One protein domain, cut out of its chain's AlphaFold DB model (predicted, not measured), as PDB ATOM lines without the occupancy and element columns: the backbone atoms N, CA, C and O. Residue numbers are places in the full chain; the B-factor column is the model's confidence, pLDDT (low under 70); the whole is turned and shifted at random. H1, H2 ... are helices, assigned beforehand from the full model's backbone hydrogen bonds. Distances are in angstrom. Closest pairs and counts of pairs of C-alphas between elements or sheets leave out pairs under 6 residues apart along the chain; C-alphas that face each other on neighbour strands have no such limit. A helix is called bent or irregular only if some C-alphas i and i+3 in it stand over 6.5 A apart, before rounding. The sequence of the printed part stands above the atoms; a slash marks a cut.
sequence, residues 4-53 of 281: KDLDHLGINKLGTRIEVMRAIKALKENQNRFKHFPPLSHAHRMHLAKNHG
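What this domain is: This is residues 4 to 53 of the 281 residues of the protein "SAM domain-containing protein" of Oesophagostomum dentatum (UniProt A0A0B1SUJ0). This is a long, open chain of helices with no core: one long helix, H2, makes most of the length, a single turn of helix, H1, folds back near its first end, and a second helix, H3, sits beyond its other end on a bare link, turned off from the direction of H2. Residues 22 to 37, 39 to 45 and 47 to 53 stand free. The printed part has 50 residues with three named helices, H1, H2 and H3 in that order along the chain, and no named strand; the class is all helix. The whole is extended, with a radius of gyration of the C-alphas of 19.2 A, and its outline is a rod of 56 by 16 by 9 A.

Where its parts are: Begin with the longest helix, H2, residues 14 to 35. Find C-alpha 14 at (-23.069, 43.029, 22.807); from there the helix runs 31.6 A to C-alpha 35 at (-9.621, 14.474, 23.307). Before it look for H1, residues 4 to 8, which begins at C-alpha 4 at (-13.400, 40.677, 16.622) and is 6.7 A from first to last C-alpha. After H2 look for H3, residues 40 to 51, which runs 15.9 A and ends at C-alpha 51 at (-17.165, -5.018, 37.580).

How they stand to each other: Start from H2, which touches no helix. H1 is close to it but not clearly touching, with 1 pair of C-alphas within 8 A: look at Leu 6 and Arg 17, the closest, whose C-alphas are 6.9 A apart. The centres of H1 and H2 are 15.4 A apart. At the other end, H2 and H3 are apart, though they follow each other in the chain. H1 and H3 are apart too. Read the backbone O and N atoms inside H1, H2 and H3, and you will find every O i to N i+4 pair within hydrogen-bond range. No helix is bent or irregular.

The domain as a whole: Look for the two farthest C-alphas at Gly 10 and His 52, 56.3 A apart; from Lys 4 to Gly 53, the first and last printed residues, the C-alphas are 51.0 A apart. The printed part has no cut. The link from H1 to H2, 5 residues, and the link from H2 to H3, 4 residues, are both tight. In the B-factor column, the mean pLDDT of the printed part is 73.9, and residues 32 to 53 are under 70; H3 has a mean of 63, against 80 for H2 and 84 for H1.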
ATOM      1  N   LYS A   4     -13.546  39.863  17.833       82.62
ATOM      2  CA  LYS A   4     -13.400  40.677  16.622       82.62
ATOM      3  C   LYS A   4     -13.966  39.951  15.408       82.62
ATOM      4  O   LYS A   4     -14.563  40.577  14.548       82.62
ATOM      5  N   ASP A   5     -13.856  38.629  15.348       84.56
ATOM      6  CA  ASP A   5     -14.401  37.842  14.233       84.56
ATOM      7  C   ASP A   5     -15.938  37.940  14.195       84.56
ATOM      8  O   ASP A   5     -16.536  37.923  13.127       84.56
ATOM      9  N   LEU A   6     -16.580  38.111  15.359       83.94
ATOM     10  CA  LEU A   6     -18.027  38.303  15.469       83.94
ATOM     11  C   LEU A   6     -18.484  39.698  15.012       83.94
ATOM     12  O   LEU A   6     -19.602  39.811  14.512       83.94
ATOM     13  N   ASP A   7     -17.638  40.733  15.132       81.81
ATOM     14  CA  ASP A   7     -17.880  42.049  14.507       81.81
ATOM     15  C   ASP A   7     -17.948  41.917  12.983       81.81
ATOM     16  O   ASP A   7     -18.888  42.385  12.347       81.81
ATOM     17  N   HIS A   8     -16.967  41.226  12.395       85.44
ATOM     18  CA  HIS A   8     -16.863  41.063  10.942       85.44
ATOM     19  C   HIS A   8     -17.991  40.194  10.359       85.44
ATOM     20  O   HIS A   8     -18.277  40.277   9.169       85.44
ATOM     21  N   LEU A   9     -18.657  39.394  11.197       84.12
ATOM     22  CA  LEU A   9     -19.833  38.591  10.847       84.12
ATOM     23  C   LEU A   9     -21.165  39.332  11.082       84.12
ATOM     24  O   LEU A   9     -22.231  38.735  10.939       84.12
ATOM     25  N   GLY A  10     -21.126  40.614  11.461       83.81
ATOM     26  CA  GLY A  10     -22.316  41.446  11.674       83.81
ATOM     27  C   GLY A  10     -23.040  41.205  13.003       83.81
ATOM     28  O   GLY A  10     -24.138  41.727  13.217       83.81
ATOM     29  N   ILE A  11     -22.449  40.445  13.932       83.62
ATOM     30  CA  ILE A  11     -23.014  40.198  15.266       83.62
ATOM     31  C   ILE A  11     -22.566  41.330  16.195       83.62
ATOM     32  O   ILE A  11     -21.642  41.197  17.003       83.62
ATOM     33  N   ASN A  12     -23.241  42.472  16.057       82.75
ATOM     34  CA  ASN A  12     -22.830  43.744  16.666       82.75
ATOM     35  C   ASN A  12     -23.505  44.022  18.017       82.75
ATOM     36  O   ASN A  12     -23.069  44.886  18.775       82.75
ATOM     37  N   LYS A  13     -24.568  43.279  18.355       89.25
ATOM     38  CA  LYS A  13     -25.231  43.390  19.660       89.25
ATOM     39  C   LYS A  13     -24.381  42.712  20.734       89.25
ATOM     40  O   LYS A  13     -24.150  41.505  20.679       89.25
ATOM     41  N   LEU A  14     -23.967  43.487  21.741       83.56
ATOM     42  CA  LEU A  14     -23.069  43.029  22.807       83.56
ATOM     43  C   LEU A  14     -23.607  41.793  23.549       83.56
ATOM     44  O   LEU A  14     -22.860  40.843  23.765       83.56
ATOM     45  N   GLY A  15     -24.904  41.769  23.877       84.88
ATOM     46  CA  GLY A  15     -25.539  40.623  24.541       84.88
ATOM     47  C   GLY A  15     -25.432  39.333  23.719       84.88
ATOM     48  O   GLY A  15     -24.956  38.316  24.218       84.88
ATOM     49  N   THR A  16     -25.762  39.407  22.428       85.25
ATOM     50  CA  THR A  16     -25.653  38.281  21.488       85.25
ATOM     51  C   THR A  16     -24.203  37.833  21.313       85.25
ATOM     52  O   THR A  16     -23.917  36.640  21.282       85.25
ATOM     53  N   ARG A  17     -23.250  38.774  21.271       84.62
ATOM     54  CA  ARG A  17     -21.822  38.446  21.196       84.62
ATOM     55  C   ARG A  17     -21.337  37.671  22.418       84.62
ATOM     56  O   ARG A  17     -20.578  36.717  22.268       84.62
ATOM     57  N   ILE A  18     -21.755  38.073  23.618       86.25
ATOM     58  CA  ILE A  18     -21.385  37.390  24.865       86.25
ATOM     59  C   ILE A  18     -21.927  35.959  24.868       86.25
ATOM     60  O   ILE A  18     -21.200  35.029  25.220       86.25
ATOM     61  N   GLU A  19     -23.174  35.774  24.447       87.75
ATOM     62  CA  GLU A  19     -23.818  34.463  24.381       87.75
ATOM     63  C   GLU A  19     -23.134  33.536  23.368       87.75
ATOM     64  O   GLU A  19     -22.767  32.407  23.702       87.75
ATOM     65  N   VAL A  20     -22.839  34.046  22.171       89.06
ATOM     66  CA  VAL A  20     -22.122  33.298  21.131       89.06
ATOM     67  C   VAL A  20     -20.700  32.941  21.585       89.06
ATOM     68  O   VAL A  20     -20.282  31.791  21.459       89.06
ATOM     69  N   MET A  21     -19.964  33.874  22.198       89.75
ATOM     70  CA  MET A  21     -18.636  33.588  22.759       89.75
ATOM     71  C   MET A  21     -18.682  32.545  23.881       89.75
ATOM     72  O   MET A  21     -17.786  31.701  23.968       89.75
ATOM     73  N   ARG A  22     -19.725  32.564  24.720       88.62
ATOM     74  CA  ARG A  22     -19.949  31.554  25.763       88.62
ATOM     75  C   ARG A  22     -20.183  30.175  25.147       88.62
ATOM     76  O   ARG A  22     -19.558  29.213  25.589       88.62
ATOM     77  N   ALA A  23     -21.003  30.089  24.101       87.88
ATOM     78  CA  ALA A  23     -21.264  28.842  23.383       87.88
ATOM     79  C   ALA A  23     -19.995  28.285  22.712       87.88
ATOM     80  O   ALA A  23     -19.700  27.098  22.840       87.88
ATOM     81  N   ILE A  24     -19.185  29.137  22.077       87.38
ATOM     82  CA  ILE A  24     -17.903  28.736  21.468       87.38
ATOM     83  C   ILE A  24     -16.929  28.215  22.526       87.38
ATOM     84  O   ILE A  24     -16.246  27.212  22.304       87.38
ATOM     85  N   LYS A  25     -16.859  28.876  23.687       86.19
ATOM     86  CA  LYS A  25     -16.001  28.439  24.793       86.19
ATOM     87  C   LYS A  25     -16.448  27.078  25.332       86.19
ATOM     88  O   LYS A  25     -15.611  26.186  25.455       86.19
ATOM     89  N   ALA A  26     -17.750  26.890  25.546       85.19
ATOM     90  CA  ALA A  26     -18.320  25.607  25.958       85.19
ATOM     91  C   ALA A  26     -18.056  24.498  24.922       85.19
ATOM     92  O   ALA A  26     -17.698  23.378  25.285       85.19
ATOM     93  N   LEU A  27     -18.146  24.811  23.626       83.56
ATOM     94  CA  LEU A  27     -17.850  23.864  22.551       83.56
ATOM     95  C   LEU A  27     -16.370  23.454  22.544       83.56
ATOM     96  O   LEU A  27     -16.058  22.274  22.390       83.56
ATOM     97  N   LYS A  28     -15.456  24.404  22.772       80.88
ATOM     98  CA  LYS A  28     -14.012  24.144  22.872       80.88
ATOM     99  C   LYS A  28     -13.664  23.301  24.105       80.88
ATOM    100  O   LYS A  28     -12.833  22.398  24.014       80.88
ATOM    101  N   GLU A  29     -14.307  23.562  25.240       78.44
ATOM    102  CA  GLU A  29     -14.165  22.753  26.457       78.44
ATOM    103  C   GLU A  29     -14.699  21.329  26.249       78.44
ATOM    104  O   GLU A  29     -14.017  20.364  26.600       78.44
ATOM    105  N   ASN A  30     -15.847  21.172  25.587       72.69
ATOM    106  CA  ASN A  30     -16.390  19.862  25.230       72.69
ATOM    107  C   ASN A  30     -15.474  19.111  24.253       72.69
ATOM    108  O   ASN A  30     -15.162  17.948  24.484       72.69
ATOM    109  N   GLN A  31     -14.957  19.772  23.214       72.12
ATOM    110  CA  GLN A  31     -13.995  19.165  22.291       72.12
ATOM    111  C   GLN A  31     -12.716  18.709  23.014       72.12
ATOM    112  O   GLN A  31     -12.184  17.639  22.716       72.12
ATOM    113  N   ASN A  32     -12.239  19.473  24.000       67.94
ATOM    114  CA  ASN A  32     -11.108  19.070  24.834       67.94
ATOM    115  C   ASN A  32     -11.447  17.885  25.752       67.94
ATOM    116  O   ASN A  32     -10.594  17.017  25.927       67.94
ATOM    117  N   ARG A  33     -12.677  17.776  26.275       61.56
ATOM    118  CA  ARG A  33     -13.135  16.570  26.994       61.56
ATOM    119  C   ARG A  33     -13.124  15.333  26.090       61.56
ATOM    120  O   ARG A  33     -12.697  14.272  26.534       61.56
ATOM    121  N   PHE A  34     -13.491  15.471  24.815       59.09
ATOM    122  CA  PHE A  34     -13.455  14.359  23.855       59.09
ATOM    123  C   PHE A  34     -12.042  13.949  23.411       59.09
ATOM    124  O   PHE A  34     -11.843  12.801  23.025       59.09
ATOM    125  N   LYS A  35     -11.039  14.830  23.529       61.09
ATOM    126  CA  LYS A  35      -9.621  14.474  23.307       61.09
ATOM    127  C   LYS A  35      -9.015  13.625  24.430       61.09
ATOM    128  O   LYS A  35      -8.009  12.966  24.201       61.09
ATOM    129  N   HIS A  36      -9.627  13.632  25.613       58.56
ATOM    130  CA  HIS A  36      -9.187  12.863  26.780       58.56
ATOM    131  C   HIS A  36     -10.074  11.646  27.034       58.56
ATOM    132  O   HIS A  36     -10.087  11.118  28.146       58.56
ATOM    133  N   PHE A  37     -10.820  11.184  26.022       55.25
ATOM    134  CA  PHE A  37     -11.467   9.891  26.153       55.25
ATOM    135  C   PHE A  37     -10.374   8.832  26.323       55.25
ATOM    136  O   PHE A  37      -9.507   8.709  25.451       55.25
ATOM    137  N   PRO A  38     -10.373   8.088  27.442       59.94
ATOM    138  CA  PRO A  38      -9.445   6.989  27.600       59.94
ATOM    139  C   PRO A  38      -9.648   6.044  26.408       59.94
ATOM    140  O   PRO A  38     -10.799   5.805  26.023       59.94
ATOM    141  N   PRO A  39      -8.570   5.511  25.800       64.75
ATOM    142  CA  PRO A  39      -8.694   4.535  24.726       64.75
ATOM    143  C   PRO A  39      -9.703   3.452  25.116       64.75
ATOM    144  O   PRO A  39      -9.781   3.093  26.291       64.75
ATOM    145  N   LEU A  40     -10.447   2.890  24.161       63.12
ATOM    146  CA  LEU A  40     -11.397   1.799  24.428       63.12
ATOM    147  C   LEU A  40     -10.766   0.666  25.256       63.12
ATOM    148  O   LEU A  40     -11.422   0.100  26.122       63.12
ATOM    149  N   SER A  41      -9.469   0.405  25.077       63.81
ATOM    150  CA  SER A  41      -8.698  -0.538  25.895       63.81
ATOM    151  C   SER A  41      -8.554  -0.113  27.362       63.81
ATOM    152  O   SER A  41      -8.564  -0.958  28.252       63.81
ATOM    153  N   HIS A  42      -8.433   1.180  27.647       66.12
ATOM    154  CA  HIS A  42      -8.394   1.727  28.999       66.12
ATOM    155  C   HIS A  42      -9.795   1.821  29.619       66.12
ATOM    156  O   HIS A  42      -9.945   1.456  30.783       66.12
ATOM    157  N   ALA A  43     -10.822   2.191  28.850       69.38
ATOM    158  CA  ALA A  43     -12.218   2.141  29.295       69.38
ATOM    159  C   ALA A  43     -12.667   0.700  29.596       69.38
ATOM    160  O   ALA A  43     -13.290   0.457  30.623       69.38
ATOM    161  N   HIS A  44     -12.268  -0.270  28.769       67.69
ATOM    162  CA  HIS A  44     -12.478  -1.693  29.025       67.69
ATOM    163  C   HIS A  44     -11.725  -2.154  30.278       67.69
ATOM    164  O   HIS A  44     -12.298  -2.830  31.122       67.69
ATOM    165  N   ARG A  45     -10.477  -1.710  30.471       64.88
ATOM    166  CA  ARG A  45      -9.703  -1.986  31.694       64.88
ATOM    167  C   ARG A  45     -10.366  -1.404  32.942       64.88
ATOM    168  O   ARG A  45     -10.385  -2.068  33.968       64.88
ATOM    169  N   MET A  46     -10.931  -0.201  32.847       65.25
ATOM    170  CA  MET A  46     -11.684   0.435  33.930       65.25
ATOM    171  C   MET A  46     -13.037  -0.241  34.169       65.25
ATOM    172  O   MET A  46     -13.447  -0.381  35.311       65.25
ATOM    173  N   HIS A  47     -13.719  -0.702  33.119       64.12
ATOM    174  CA  HIS A  47     -14.967  -1.457  33.224       64.12
ATOM    175  C   HIS A  47     -14.738  -2.826  33.872       64.12
ATOM    176  O   HIS A  47     -15.450  -3.185  34.804       64.12
ATOM    177  N   LEU A  48     -13.683  -3.540  33.467       59.66
ATOM    178  CA  LEU A  48     -13.215  -4.744  34.150       59.66
ATOM    179  C   LEU A  48     -12.820  -4.432  35.597       59.66
ATOM    180  O   LEU A  48     -13.203  -5.162  36.498       59.66
ATOM    181  N   ALA A  49     -12.118  -3.327  35.853       55.97
ATOM    182  CA  ALA A  49     -11.767  -2.905  37.207       55.97
ATOM    183  C   ALA A  49     -12.959  -2.403  38.035       55.97
ATOM    184  O   ALA A  49     -12.816  -2.292  39.237       55.97
ATOM    185  N   LYS A  50     -14.113  -2.092  37.435       59.00
ATOM    186  CA  LYS A  50     -15.336  -1.681  38.143       59.00
ATOM    187  C   LYS A  50     -16.259  -2.874  38.398       59.00
ATOM    188  O   LYS A  50     -16.796  -2.995  39.489       59.00
ATOM    189  N   ASN A  51     -16.389  -3.782  37.430       55.81
ATOM    190  CA  ASN A  51     -17.165  -5.018  37.580       55.81
ATOM    191  C   ASN A  51     -16.420  -6.083  38.406       55.81
ATOM    192  O   ASN A  51     -17.052  -6.909  39.051       55.81
ATOM    193  N   HIS A  52     -15.084  -6.054  38.414       53.66
ATOM    194  CA  HIS A  52     -14.220  -6.934  39.218       53.66
ATOM    195  C   HIS A  52     -13.488  -6.154  40.333       53.66
ATOM    196  O   HIS A  52     -12.422  -6.548  40.810       53.66
ATOM    197  N   GLY A  53     -14.051  -5.004  40.716       42.19
ATOM    198  CA  GLY A  53     -13.400  -3.903  41.425       42.19
ATOM    199  C   GLY A  53     -13.279  -3.971  42.931       42.19
ATOM    200  O   GLY A  53     -13.218  -2.915  43.545       42.19
TER     201      GLY A  53